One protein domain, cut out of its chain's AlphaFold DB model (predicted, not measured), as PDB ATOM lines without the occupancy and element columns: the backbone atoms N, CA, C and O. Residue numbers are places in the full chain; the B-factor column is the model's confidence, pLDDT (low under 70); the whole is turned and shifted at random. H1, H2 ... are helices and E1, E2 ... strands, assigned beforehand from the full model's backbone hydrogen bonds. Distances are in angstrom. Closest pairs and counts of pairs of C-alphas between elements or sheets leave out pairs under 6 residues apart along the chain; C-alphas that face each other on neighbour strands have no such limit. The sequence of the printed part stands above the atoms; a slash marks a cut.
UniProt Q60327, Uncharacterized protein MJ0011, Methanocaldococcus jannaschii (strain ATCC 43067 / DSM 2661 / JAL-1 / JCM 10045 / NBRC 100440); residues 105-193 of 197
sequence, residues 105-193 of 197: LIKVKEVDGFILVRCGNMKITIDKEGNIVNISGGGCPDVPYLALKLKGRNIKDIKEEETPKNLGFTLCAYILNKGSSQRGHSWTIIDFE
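Overview. This is residues 105 to 193 of the 197 residues of the protein "Uncharacterized protein MJ0011" of Methanocaldococcus jannaschii (strain ATCC 43067 / DSM 2661 / JAL-1 / JCM 10045 / NBRC 100440) (UniProt Q60327). A twisted four-stranded sheet, E1 to E4, forms a wall with H1 and H3 over one of its faces and no named helix over the other, in two layers. H1 runs along the edge strand E4, H3 crosses slantwise over E2, and the short H2 packs on H3 and is not on the sheet. The 89 printed residues hold four named strands followed by three named helices, E1 E2 E3 E4 H1 H2 H3, and the class is mixed, helices and strands. The sheet order is E1 - E2 - E3 - E4, all antiparallel. The whole is compact and rounded, with a radius of gyration of the C-alphas of 11.4 A and spans of 29 by 27 by 23 A.

Arrangement. E1, residues 106 to 111, and E2, residues 114 to 119, form a hairpin at 159 degrees, with N 109 and O 116 2.9 A apart, within hydrogen-bond range. E3, residues 122 to 126, forms a hairpin with E2, with N 117 and O 124 at 2.9 A. E4, residues 132 to 137, forms a hairpin with E3, with N 123 and O 136 at 2.8 A. The four make a meander, each strand the antiparallel neighbour of the one before, with E1 and E4 as edge strands. H1, residues 142 to 150, is on the sheet over E4 at a height over the sheet of 8.0 A, and runs along the strands, at 4 degrees to E4 on the local plane; the closest C-alphas of the two, those of Ile 135 and Ala 147, are 4.9 A apart. H2, residues 164 to 167, is not on the sheet. H3, residues 171 to 179, is on the same face as H1, also at a height over the sheet of 8.0 A, over E2 and slantwise to the strands, at 37 degrees to E2 on the local plane; their closest C-alphas, those of Cys 119 and Leu 176, are 5.2 A apart. H2 and H3 touch, their closest C-alphas, those of Lys 165 and Tyr 174, 4.5 A apart. H1 and H3 are close but not clearly touching, at a steep tilt of 41 degrees, the same way; their closest C-alphas, those of Asp 142 and Ala 173, are 6.9 A apart. In H1 and H3 every O i to N i+4 pair is within hydrogen-bond range; H2 is too short for such a pair.

Along the chain. E1 begins at C-alpha 106 (84.228, 12.275, -13.666) and is 16.2 A long from first to last C-alpha; E2 measures 15.8 A, E3 13.6 A and E4 14.6 A. H1 begins at C-alpha 142 (91.421, 27.224, -18.421) and measures 11.7 A, H2 5.0 A and H3 12.3 A, ending at C-alpha 179 (84.568, 16.205, -9.185).

Size, cuts and confidence. The two C-alphas farthest apart, those of Gly 139 and Glu 193, are 31.6 A apart. The printed part has no cut. The link from H1 to H2, residues 151 to 163, is long; the others are tight. Residues 180 to 193 hold no named element, and their pLDDT is under 70, against a mean of 83.2 over the printed part.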
ATOM      1  N   LEU A 105      81.027  11.908 -16.307       84.67
ATOM      2  CA  LEU A 105      81.847  13.095 -16.557       84.67
ATOM      3  C   LEU A 105      83.147  13.093 -15.748       84.67
ATOM      4  O   LEU A 105      84.123  13.744 -16.136       84.67
ATOM      5  N   ILE A 106      83.140  12.364 -14.631       85.51
ATOM      6  CA  ILE A 106      84.228  12.275 -13.666       85.51
ATOM      7  C   ILE A 106      84.685  10.822 -13.587       85.51
ATOM      8  O   ILE A 106      83.863   9.918 -13.472       85.51
ATOM      9  N   LYS A 107      85.997  10.599 -13.648       86.41
ATOM     10  CA  LYS A 107      86.608   9.289 -13.395       86.41
ATOM     11  C   LYS A 107      87.733   9.454 -12.394       86.41
ATOM     12  O   LYS A 107      88.641  10.246 -12.645       86.41
ATOM     13  N   VAL A 108      87.697   8.684 -11.318       87.47
ATOM     14  CA  VAL A 108      88.725   8.709 -10.276       87.47
ATOM     15  C   VAL A 108      89.602   7.469 -10.392       87.47
ATOM     16  O   VAL A 108      89.126   6.374 -10.700       87.47
ATOM     17  N   LYS A 109      90.908   7.652 -10.218       86.99
ATOM     18  CA  LYS A 109      91.898   6.578 -10.200       86.99
ATOM     19  C   LYS A 109      92.978   6.907  -9.180       86.99
ATOM     20  O   LYS A 109      93.508   8.010  -9.208       86.99
ATOM     21  N   GLU A 110      93.364   5.945  -8.355       89.70
ATOM     22  CA  GLU A 110      94.564   6.061  -7.525       89.70
ATOM     23  C   GLU A 110      95.789   5.514  -8.275       89.70
ATOM     24  O   GLU A 110      95.710   4.474  -8.941       89.70
ATOM     25  N   VAL A 111      96.908   6.237  -8.222       92.01
ATOM     26  CA  VAL A 111      98.210   5.819  -8.769       92.01
ATOM     27  C   VAL A 111      99.302   6.309  -7.827       92.01
ATOM     28  O   VAL A 111      99.369   7.505  -7.560       92.01
ATOM     29  N   ASP A 112     100.144   5.400  -7.337       93.15
ATOM     30  CA  ASP A 112     101.302   5.699  -6.478       93.15
ATOM     31  C   ASP A 112     100.968   6.585  -5.262       93.15
ATOM     32  O   ASP A 112     101.730   7.468  -4.879       93.15
ATOM     33  N   GLY A 113      99.794   6.365  -4.658       88.15
ATOM     34  CA  GLY A 113      99.304   7.131  -3.509       88.15
ATOM     35  C   GLY A 113      98.702   8.499  -3.844       88.15
ATOM     36  O   GLY A 113      98.313   9.216  -2.928       88.15
ATOM     37  N   PHE A 114      98.594   8.857  -5.124       91.10
ATOM     38  CA  PHE A 114      97.910  10.064  -5.580       91.10
ATOM     39  C   PHE A 114      96.525   9.739  -6.132       91.10
ATOM     40  O   PHE A 114      96.336   8.750  -6.842       91.10
ATOM     41  N   ILE A 115      95.572  10.635  -5.892       90.56
ATOM     42  CA  ILE A 115      94.221  10.578  -6.442       90.56
ATOM     43  C   ILE A 115      94.175  11.405  -7.721       90.56
ATOM     44  O   ILE A 115      94.416  12.612  -7.729       90.56
ATOM     45  N   LEU A 116      93.862  10.746  -8.828       91.02
ATOM     46  CA  LEU A 116      93.754  11.334 -10.152       91.02
ATOM     47  C   LEU A 116      92.276  11.411 -10.521       91.02
ATOM     48  O   LEU A 116      91.648  10.391 -10.801       91.02
ATOM     49  N   VAL A 117      91.741  12.622 -10.597       90.02
ATOM     50  CA  VAL A 117      90.348  12.867 -10.973       90.02
ATOM     51  C   VAL A 117      90.326  13.442 -12.382       90.02
ATOM     52  O   VAL A 117      90.774  14.564 -12.616       90.02
ATOM     53  N   ARG A 118      89.843  12.667 -13.355       89.09
ATOM     54  CA  ARG A 118      89.601  13.135 -14.723       89.09
ATOM     55  C   ARG A 118      88.222  13.779 -14.803       89.09
ATOM     56  O   ARG A 118      87.242  13.120 -14.488       89.09
ATOM     57  N   CYS A 119      88.164  14.997 -15.327       88.80
ATOM     58  CA  CYS A 119      86.962  15.808 -15.493       88.80
ATOM     59  C   CYS A 119      86.878  16.289 -16.950       88.80
ATOM     60  O   CYS A 119      87.483  17.297 -17.324       88.80
ATOM     61  N   GLY A 120      86.191  15.525 -17.804       85.07
ATOM     62  CA  GLY A 120      86.172  15.769 -19.252       85.07
ATOM     63  C   GLY A 120      87.563  15.635 -19.896       85.07
ATOM     64  O   GLY A 120      88.150  14.544 -19.906       85.07
ATOM     65  N   ASN A 121      88.084  16.741 -20.438       87.42
ATOM     66  CA  ASN A 121      89.426  16.830 -21.037       87.42
ATOM     67  C   ASN A 121      90.501  17.351 -20.073       87.42
ATOM     68  O   ASN A 121      91.668  17.450 -20.459       87.42
ATOM     69  N   MET A 122      90.125  17.649 -18.828       91.05
ATOM     70  CA  MET A 122      91.046  18.030 -17.762       91.05
ATOM     71  C   MET A 122      91.200  16.914 -16.736       91.05
ATOM     72  O   MET A 122      90.419  15.962 -16.675       91.05
ATOM     73  N   LYS A 123      92.233  17.038 -15.914       91.19
ATOM     74  CA  LYS A 123      92.521  16.157 -14.798       91.19
ATOM     75  C   LYS A 123      93.146  16.971 -13.672       91.19
ATOM     76  O   LYS A 123      94.044  17.773 -13.916       91.19
ATOM     77  N   ILE A 124      92.722  16.701 -12.448       92.47
ATOM     78  CA  ILE A 124      93.392  17.156 -11.233       92.47
ATOM     79  C   ILE A 124      94.034  15.969 -10.521       92.47
ATOM     80  O   ILE A 124      93.538  14.845 -10.588       92.47
ATOM     81  N   THR A 125      95.196  16.202  -9.920       93.03
ATOM     82  CA  THR A 125      95.929  15.211  -9.130       93.03
ATOM     83  C   THR A 125      96.155  15.762  -7.738       93.03
ATOM     84  O   THR A 125      96.610  16.900  -7.605       93.03
ATOM     85  N   ILE A 126      95.819  14.961  -6.735       92.55
ATOM     86  CA  ILE A 126      95.809  15.357  -5.329       92.55
ATOM     87  C   ILE A 126      96.544  14.279  -4.535       92.55
ATOM     88  O   ILE A 126      96.418  13.094  -4.846       92.55
ATOM     89  N   ASP A 127      97.376  14.682  -3.582       92.56
ATOM     90  CA  ASP A 127      98.014  13.740  -2.660       92.56
ATOM     91  C   ASP A 127      97.049  13.289  -1.545       92.56
ATOM     92  O   ASP A 127      95.877  13.666  -1.524       92.56
ATOM     93  N   LYS A 128      97.532  12.462  -0.613       87.32
ATOM     94  CA  LYS A 128      96.719  11.947   0.502       87.32
ATOM     95  C   LYS A 128      96.360  13.002   1.550       87.32
ATOM     96  O   LYS A 128      95.428  12.796   2.318       87.32
ATOM     97  N   GLU A 129      97.079  14.118   1.591       88.82
ATOM     98  CA  GLU A 129      96.832  15.219   2.529       88.82
ATOM     99  C   GLU A 129      95.804  16.217   1.976       88.82
ATOM    100  O   GLU A 129      95.261  17.043   2.714       88.82
ATOM    101  N   GLY A 130      95.491  16.120   0.681       88.66
ATOM    102  CA  GLY A 130      94.561  17.001  -0.011       88.66
ATOM    103  C   GLY A 130      95.254  18.122  -0.781       88.66
ATOM    104  O   GLY A 130      94.576  19.043  -1.228       88.66
ATOM    105  N   ASN A 131      96.574  18.086  -0.966       93.13
ATOM    106  CA  ASN A 131      97.280  19.115  -1.724       93.13
ATOM    107  C   ASN A 131      97.157  18.863  -3.227       93.13
ATOM    108  O   ASN A 131      97.387  17.759  -3.726       93.13
ATOM    109  N   ILE A 132      96.829  19.913  -3.978       94.00
ATOM    110  CA  ILE A 132      96.760  19.859  -5.437       94.00
ATOM    111  C   ILE A 132      98.180  19.865  -5.993       94.00
ATOM    112  O   ILE A 132      98.828  20.907  -6.086       94.00
ATOM    113  N   VAL A 133      98.660  18.708  -6.433       95.60
ATOM    114  CA  VAL A 133     100.017  18.583  -6.985       95.60
ATOM    115  C   VAL A 133     100.069  18.884  -8.481       95.60
ATOM    116  O   VAL A 133     101.122  19.247  -9.011       95.60
ATOM    117  N   ASN A 134      98.937  18.760  -9.183       95.17
ATOM    118  CA  ASN A 134      98.869  19.033 -10.614       95.17
ATOM    119  C   ASN A 134      97.437  19.287 -11.107       95.17
ATOM    120  O   ASN A 134      96.504  18.593 -10.708       95.17
ATOM    121  N   ILE A 135      97.299  20.196 -12.072       94.29
ATOM    122  CA  ILE A 135      96.123  20.320 -12.940       94.29
ATOM    123  C   ILE A 135      96.634  20.296 -14.377       94.29
ATOM    124  O   ILE A 135      97.515  21.070 -14.741       94.29
ATOM    125  N   SER A 136      96.106  19.389 -15.191       93.82
ATOM    126  CA  SER A 136      96.504  19.240 -16.590       93.82
ATOM    127  C   SER A 136      95.311  18.904 -17.481       93.82
ATOM    128  O   SER A 136      94.210  18.631 -17.007       93.82
ATOM    129  N   GLY A 137      95.510  18.939 -18.795       88.56
ATOM    130  CA  GLY A 137      94.472  18.648 -19.778       88.56
ATOM    131  C   GLY A 137      94.926  18.990 -21.190       88.56
ATOM    132  O   GLY A 137      96.014  19.529 -21.378       88.56
ATOM    133  N   GLY A 138      94.094  18.665 -22.179       82.80
ATOM    134  CA  GLY A 138      94.343  18.986 -23.587       82.80
ATOM    135  C   GLY A 138      93.309  19.966 -24.136       82.80
ATOM    136  O   GLY A 138      92.114  19.777 -23.919       82.80
ATOM    137  N   GLY A 139      93.765  21.007 -24.841       84.11
ATOM    138  CA  GLY A 139      92.921  21.924 -25.626       84.11
ATOM    139  C   GLY A 139      92.034  22.897 -24.838       84.11
ATOM    140  O   GLY A 139      91.417  23.767 -25.441       84.11
ATOM    141  N   CYS A 140      91.962  22.781 -23.511       86.26
ATOM    142  CA  CYS A 140      91.155  23.665 -22.676       86.26
ATOM    143  C   CYS A 140      91.961  24.912 -22.250       86.26
ATOM    144  O   CYS A 140      92.998  24.750 -21.596       86.26
ATOM    145  N   PRO A 141      91.496  26.139 -22.558       90.89
ATOM    146  CA  PRO A 141      92.202  27.373 -22.204       90.89
ATOM    147  C   PRO A 141      92.283  27.630 -20.692       90.89
ATOM    148  O   PRO A 141      93.186  28.337 -20.256       90.89
ATOM    149  N   ASP A 142      91.403  27.032 -19.880       93.00
ATOM    150  CA  ASP A 142      91.421  27.224 -18.421       93.00
ATOM    151  C   ASP A 142      92.572  26.479 -17.729       93.00
ATOM    152  O   ASP A 142      92.940  26.826 -16.608       93.00
ATOM    153  N   VAL A 143      93.153  25.450 -18.364       94.02
ATOM    154  CA  VAL A 143      94.137  24.562 -17.712       94.02
ATOM    155  C   VAL A 143      95.343  25.328 -17.154       94.02
ATOM    156  O   VAL A 143      95.626  25.146 -15.968       94.02
ATOM    157  N   PRO A 144      96.050  26.184 -17.924       94.04
ATOM    158  CA  PRO A 144      97.216  26.894 -17.402       94.04
ATOM    159  C   PRO A 144      96.856  27.840 -16.253       94.04
ATOM    160  O   PRO A 144      97.595  27.929 -15.275       94.04
ATOM    161  N   TYR A 145      95.703  28.510 -16.346       94.97
ATOM    162  CA  TYR A 145      95.252  29.457 -15.329       94.97
ATOM    163  C   TYR A 145      94.871  28.756 -14.020       94.97
ATOM    164  O   TYR A 145      95.359  29.130 -12.954       94.97
ATOM    165  N   LEU A 146      94.064  27.694 -14.098       94.63
ATOM    166  CA  LEU A 146      93.688  26.892 -12.934       94.63
ATOM    167  C   LEU A 146      94.913  26.235 -12.293       94.63
ATOM    168  O   LEU A 146      95.045  26.259 -11.072       94.63
ATOM    169  N   ALA A 147      95.840  25.698 -13.095       95.15
ATOM    170  CA  ALA A 147      97.086  25.135 -12.584       95.15
ATOM    171  C   ALA A 147      97.911  26.181 -11.821       95.15
ATOM    172  O   ALA A 147      98.371  25.892 -10.721       95.15
ATOM    173  N   LEU A 148      98.048  27.397 -12.361       95.32
ATOM    174  CA  LEU A 148      98.768  28.490 -11.707       95.32
ATOM    175  C   LEU A 148      98.112  28.922 -10.385       95.32
ATOM    176  O   LEU A 148      98.814  29.224  -9.426       95.32
ATOM    177  N   LYS A 149      96.776  28.975 -10.334       95.06
ATOM    178  CA  LYS A 149      96.027  29.459  -9.163       95.06
ATOM    179  C   LYS A 149      95.872  28.431  -8.045       95.06
ATOM    180  O   LYS A 149      95.758  28.824  -6.886       95.06
ATOM    181  N   LEU A 150      95.819  27.146  -8.387       94.59
ATOM    182  CA  LEU A 150      95.404  26.095  -7.457       94.59
ATOM    183  C   LEU A 150      96.525  25.122  -7.080       94.59
ATOM    184  O   LEU A 150      96.479  24.552  -5.993       94.59
ATOM    185  N   LYS A 151      97.534  24.914  -7.936       95.10
ATOM    186  CA  LYS A 151      98.640  23.998  -7.618       95.10
ATOM    187  C   LYS A 151      99.373  24.461  -6.353       95.10
ATOM    188  O   LYS A 151      99.719  25.629  -6.221       95.10
ATOM    189  N   GLY A 152      99.639  23.519  -5.449       95.67
ATOM    190  CA  GLY A 152     100.282  23.750  -4.155       95.67
ATOM    191  C   GLY A 152      99.322  24.140  -3.030       95.67
ATOM    192  O   GLY A 152      99.743  24.169  -1.880       95.67
ATOM    193  N   ARG A 153      98.045  24.410  -3.326       94.44
ATOM    194  CA  ARG A 153      97.023  24.656  -2.301       94.44
ATOM    195  C   ARG A 153      96.398  23.348  -1.833       94.44
ATOM    196  O   ARG A 153      96.259  22.411  -2.624       94.44
ATOM    197  N   ASN A 154      95.968  23.312  -0.576       92.11
ATOM    198  CA  ASN A 154      95.123  22.234  -0.083       92.11
ATOM    199  C   ASN A 154      93.674  22.445  -0.536       92.11
ATOM    200  O   ASN A 154      93.172  23.569  -0.520       92.11
ATOM    201  N   ILE A 155      92.993  21.363  -0.922       87.99
ATOM    202  CA  ILE A 155      91.600  21.400  -1.383       87.99
ATOM    203  C   ILE A 155      90.665  22.026  -0.345       87.99
ATOM    204  O   ILE A 155      89.747  22.758  -0.706       87.99
ATOM    205  N   LYS A 156      90.950  21.793   0.941       85.48
ATOM    206  CA  LYS A 156      90.145  22.269   2.071       85.48
ATOM    207  C   LYS A 156      90.261  23.782   2.281       85.48
ATOM    208  O   LYS A 156      89.347  24.377   2.840       85.48
ATOM    209  N   ASP A 157      91.336  24.397   1.786       89.41
ATOM    210  CA  ASP A 157      91.626  25.830   1.935       89.41
ATOM    211  C   ASP A 157      91.165  26.660   0.724       89.41
ATOM    212  O   ASP A 157      91.422  27.867   0.635       89.41
ATOM    213  N   ILE A 158      90.532  26.025  -0.266       89.22
ATOM    214  CA  ILE A 158      89.980  26.719  -1.429       89.22
ATOM    215  C   ILE A 158      88.615  27.278  -1.055       89.22
ATOM    216  O   ILE A 158      87.661  26.538  -0.816       89.22
ATOM    217  N   LYS A 159      88.530  28.609  -1.032       89.48
ATOM    218  CA  LYS A 159      87.273  29.321  -0.823       89.48
ATOM    219  C   LYS A 159      86.367  29.165  -2.036       89.48
ATOM    220  O   LYS A 159      86.838  28.956  -3.155       89.48
ATOM    221  N   GLU A 160      85.066  29.311  -1.820       85.53
ATOM    222  CA  GLU A 160      84.044  29.143  -2.854       85.53
ATOM    223  C   GLU A 160      84.335  30.000  -4.098       85.53
ATOM    224  O   GLU A 160      84.313  29.493  -5.220       85.53
ATOM    225  N   GLU A 161      84.689  31.271  -3.925       90.11
ATOM    226  CA  GLU A 161      85.026  32.215  -4.997       90.11
ATOM    227  C   GLU A 161      86.293  31.842  -5.786       90.11
ATOM    228  O   GLU A 161      86.473  32.283  -6.919       90.11
ATOM    229  N   GLU A 162      87.143  30.983  -5.225       91.57
ATOM    230  CA  GLU A 162      88.384  30.499  -5.839       91.57
ATOM    231  C   GLU A 162      88.240  29.084  -6.417       91.57
ATOM    232  O   GLU A 162      89.216  28.476  -6.861       91.57
ATOM    233  N   THR A 163      87.030  28.531  -6.422       90.66
ATOM    234  CA  THR A 163      86.781  27.209  -6.998       90.66
ATOM    235  C   THR A 163      86.913  27.210  -8.525       90.66
ATOM    236  O   THR A 163      86.691  28.235  -9.180       90.66
ATOM    237  N   PRO A 164      87.194  26.051  -9.158       91.43
ATOM    238  CA  PRO A 164      87.333  25.973 -10.610       91.43
ATOM    239  C   PRO A 164      86.137  26.515 -11.401       91.43
ATOM    240  O   PRO A 164      86.341  27.099 -12.458       91.43
ATOM    241  N   LYS A 165      84.901  26.375 -10.895       89.46
ATOM    242  CA  LYS A 165      83.703  26.903 -11.576       89.46
ATOM    243  C   LYS A 165      83.640  28.435 -11.604       89.46
ATOM    244  O   LYS A 165      82.957  28.973 -12.464       89.46
ATOM    245  N   ASN A 166      84.311  29.101 -10.661       90.11
ATOM    246  CA  ASN A 166      84.336  30.557 -10.532       90.11
ATOM    247  C   ASN A 166      85.601  31.161 -11.165       90.11
ATOM    248  O   ASN A 166      85.568  32.294 -11.632       90.11
ATOM    249  N   LEU A 167      86.700  30.400 -11.217       92.66
ATOM    250  CA  LEU A 167      87.946  30.813 -11.870       92.66
ATOM    251  C   LEU A 167      87.979  30.536 -13.380       92.66
ATOM    252  O   LEU A 167      88.640  31.268 -14.114       92.66
ATOM    253  N   GLY A 168      87.357  29.447 -13.832       89.30
ATOM    254  CA  GLY A 168      87.374  29.020 -15.231       89.30
ATOM    255  C   GLY A 168      86.113  29.413 -15.998       89.30
ATOM    256  O   GLY A 168      85.067  29.686 -15.414       89.30
ATOM    257  N   PHE A 169      86.208  29.389 -17.325       87.17
ATOM    258  CA  PHE A 169      85.120  29.763 -18.238       87.17
ATOM    259  C   PHE A 169      84.579  28.585 -19.055       87.17
ATOM    260  O   PHE A 169      83.606  28.724 -19.797       87.17
ATOM    261  N   THR A 170      85.205  27.414 -18.953       87.61
ATOM    262  CA  THR A 170      84.870  26.234 -19.748       87.61
ATOM    263  C   THR A 170      84.038  25.219 -18.977       87.61
ATOM    264  O   THR A 170      84.101  25.099 -17.750       87.61
ATOM    265  N   LEU A 171      83.337  24.368 -19.731       86.65
ATOM    266  CA  LEU A 171      82.668  23.187 -19.191       86.65
ATOM    267  C   LEU A 171      83.626  22.295 -18.384       86.65
ATOM    268  O   LEU A 171      83.241  21.727 -17.365       86.65
ATOM    269  N   CYS A 172      84.887  22.173 -18.805       87.95
ATOM    270  CA  CYS A 172      85.850  21.362 -18.073       87.95
ATOM    271  C   CYS A 172      86.105  21.923 -16.667       87.95
ATOM    272  O   CYS A 172      86.167  21.135 -15.726       87.95
ATOM    273  N   ALA A 173      86.212  23.244 -16.501       89.62
ATOM    274  CA  ALA A 173      86.376  23.875 -15.189       89.62
ATOM    275  C   ALA A 173      85.167  23.638 -14.275       89.62
ATOM    276  O   ALA A 173      85.329  23.274 -13.110       89.62
ATOM    277  N   TYR A 174      83.957  23.713 -14.829       89.30
ATOM    278  CA  TYR A 174      82.745  23.312 -14.120       89.30
ATOM    279  C   TYR A 174      82.778  21.834 -13.682       89.30
ATOM    280  O   TYR A 174      82.562  21.536 -12.505       89.30
ATOM    281  N   ILE A 175      83.106  20.899 -14.584       88.04
ATOM    282  CA  ILE A 175      83.191  19.464 -14.246       88.04
ATOM    283  C   ILE A 175      84.308  19.218 -13.218       88.04
ATOM    284  O   ILE A 175      84.144  18.390 -12.322       88.04
ATOM    285  N   LEU A 176      85.427  19.947 -13.303       89.56
ATOM    286  CA  LEU A 176      86.505  19.893 -12.313       89.56
ATOM    287  C   LEU A 176      85.981  20.246 -10.926       89.56
ATOM    288  O   LEU A 176      86.231  19.517  -9.974       89.56
ATOM    289  N   ASN A 177      85.188  21.313 -10.835       87.71
ATOM    290  CA  ASN A 177      84.539  21.679  -9.590       87.71
ATOM    291  C   ASN A 177      83.590  20.584  -9.083       87.71
ATOM    292  O   ASN A 177      83.614  20.252  -7.903       87.71
ATOM    293  N   LYS A 178      82.776  19.996  -9.970       81.91
ATOM    294  CA  LYS A 178      81.848  18.907  -9.619       81.91
ATOM    295  C   LYS A 178      82.567  17.665  -9.090       81.91
ATOM    296  O   LYS A 178      82.052  17.041  -8.168       81.91
ATOM    297  N   GLY A 179      83.731  17.322  -9.648       73.09
ATOM    298  CA  GLY A 179      84.568  16.205  -9.185       73.09
ATOM    299  C   GLY A 179      85.099  16.387  -7.767       73.09
ATOM    300  O   GLY A 179      85.435  15.408  -7.104       73.09
ATOM    301  N   SER A 180      85.101  17.629  -7.291       65.64
ATOM    302  CA  SER A 180      85.708  18.023  -6.034       65.64
ATOM    303  C   SER A 180      84.744  18.652  -5.023       65.64
ATOM    304  O   SER A 180      85.216  19.283  -4.092       65.64
ATOM    305  N   SER A 181      83.414  18.560  -5.182       55.98
ATOM    306  CA  SER A 181      82.485  19.333  -4.323       55.98
ATOM    307  C   SER A 181      81.086  18.715  -4.139       55.98
ATOM    308  O   SER A 181      80.077  19.402  -4.269       55.98
ATOM    309  N   GLN A 182      80.954  17.413  -3.853       45.09
ATOM    310  CA  GLN A 182      79.603  16.828  -3.688       45.09
ATOM    311  C   GLN A 182      78.971  16.931  -2.290       45.09
ATOM    312  O   GLN A 182      77.830  16.502  -2.138       45.09
ATOM    313  N   ARG A 183      79.601  17.550  -1.282       33.91
ATOM    314  CA  ARG A 183      78.940  17.781   0.018       33.91
ATOM    315  C   ARG A 183      79.296  19.156   0.591       33.91
ATOM    316  O   ARG A 183      80.430  19.369   0.977       33.91
ATOM    317  N   GLY A 184      78.308  20.060   0.631       33.82
ATOM    318  CA  GLY A 184      78.223  21.244   1.506       33.82
ATOM    319  C   GLY A 184      79.461  22.146   1.654       33.82
ATOM    320  O   GLY A 184      80.387  21.803   2.369       33.82
ATOM    321  N   HIS A 185      79.404  23.351   1.073       39.77
ATOM    322  CA  HIS A 185      80.210  24.560   1.364       39.77
ATOM    323  C   HIS A 185      81.751  24.478   1.440       39.77
ATOM    324  O   HIS A 185      82.384  25.525   1.540       39.77
ATOM    325  N   SER A 186      82.371  23.306   1.318       45.44
ATOM    326  CA  SER A 186      83.818  23.149   1.168       45.44
ATOM    327  C   SER A 186      84.139  22.253  -0.024       45.44
ATOM    328  O   SER A 186      83.365  21.372  -0.412       45.44
ATOM    329  N   TRP A 187      85.269  22.521  -0.667       48.92
ATOM    330  CA  TRP A 187      85.703  21.806  -1.856       48.92
ATOM    331  C   TRP A 187      86.430  20.509  -1.450       48.92
ATOM    332  O   TRP A 187      87.641  20.481  -1.250       48.92
ATOM    333  N   THR A 188      85.669  19.426  -1.272       53.28
ATOM    334  CA  THR A 188      86.168  18.071  -0.972       53.28
ATOM    335  C   THR A 188      85.967  17.105  -2.145       53.28
ATOM    336  O   THR A 188      84.842  16.943  -2.631       53.28
ATOM    337  N   ILE A 189      87.017  16.386  -2.567       53.37
ATOM    338  CA  ILE A 189      86.869  15.296  -3.549       53.37
ATOM    339  C   ILE A 189      85.877  14.260  -3.035       53.37
ATOM    340  O   ILE A 189      85.952  13.846  -1.882       53.37
ATOM    341  N   ILE A 190      84.996  13.827  -3.937       50.91
ATOM    342  CA  ILE A 190      83.925  12.847  -3.708       50.91
ATOM    343  C   ILE A 190      84.432  11.584  -2.985       50.91
ATOM    344  O   ILE A 190      83.708  11.023  -2.174       50.91
ATOM    345  N   ASP A 191      85.686  11.193  -3.218       47.55
ATOM    346  CA  ASP A 191      86.269   9.960  -2.681       47.55
ATOM    347  C   ASP A 191      87.186  10.162  -1.464       47.55
ATOM    348  O   ASP A 191      87.716   9.185  -0.939       47.55
ATOM    349  N   PHE A 192      87.388  11.392  -0.970       44.46
ATOM    350  CA  PHE A 192      88.282  11.595   0.181       44.46
ATOM    351  C   PHE A 192      87.736  10.956   1.474       44.46
ATOM    352  O   PHE A 192      88.526  10.567   2.328       44.46
ATOM    353  N   GLU A 193      86.416  10.747   1.591       38.24
ATOM    354  CA  GLU A 193      85.813   9.989   2.706       38.24
ATOM    355  C   GLU A 193      86.072   8.471   2.631       38.24
ATOM    356  O   GLU A 193      85.914   7.777   3.633       38.24
TER     357      GLU A 193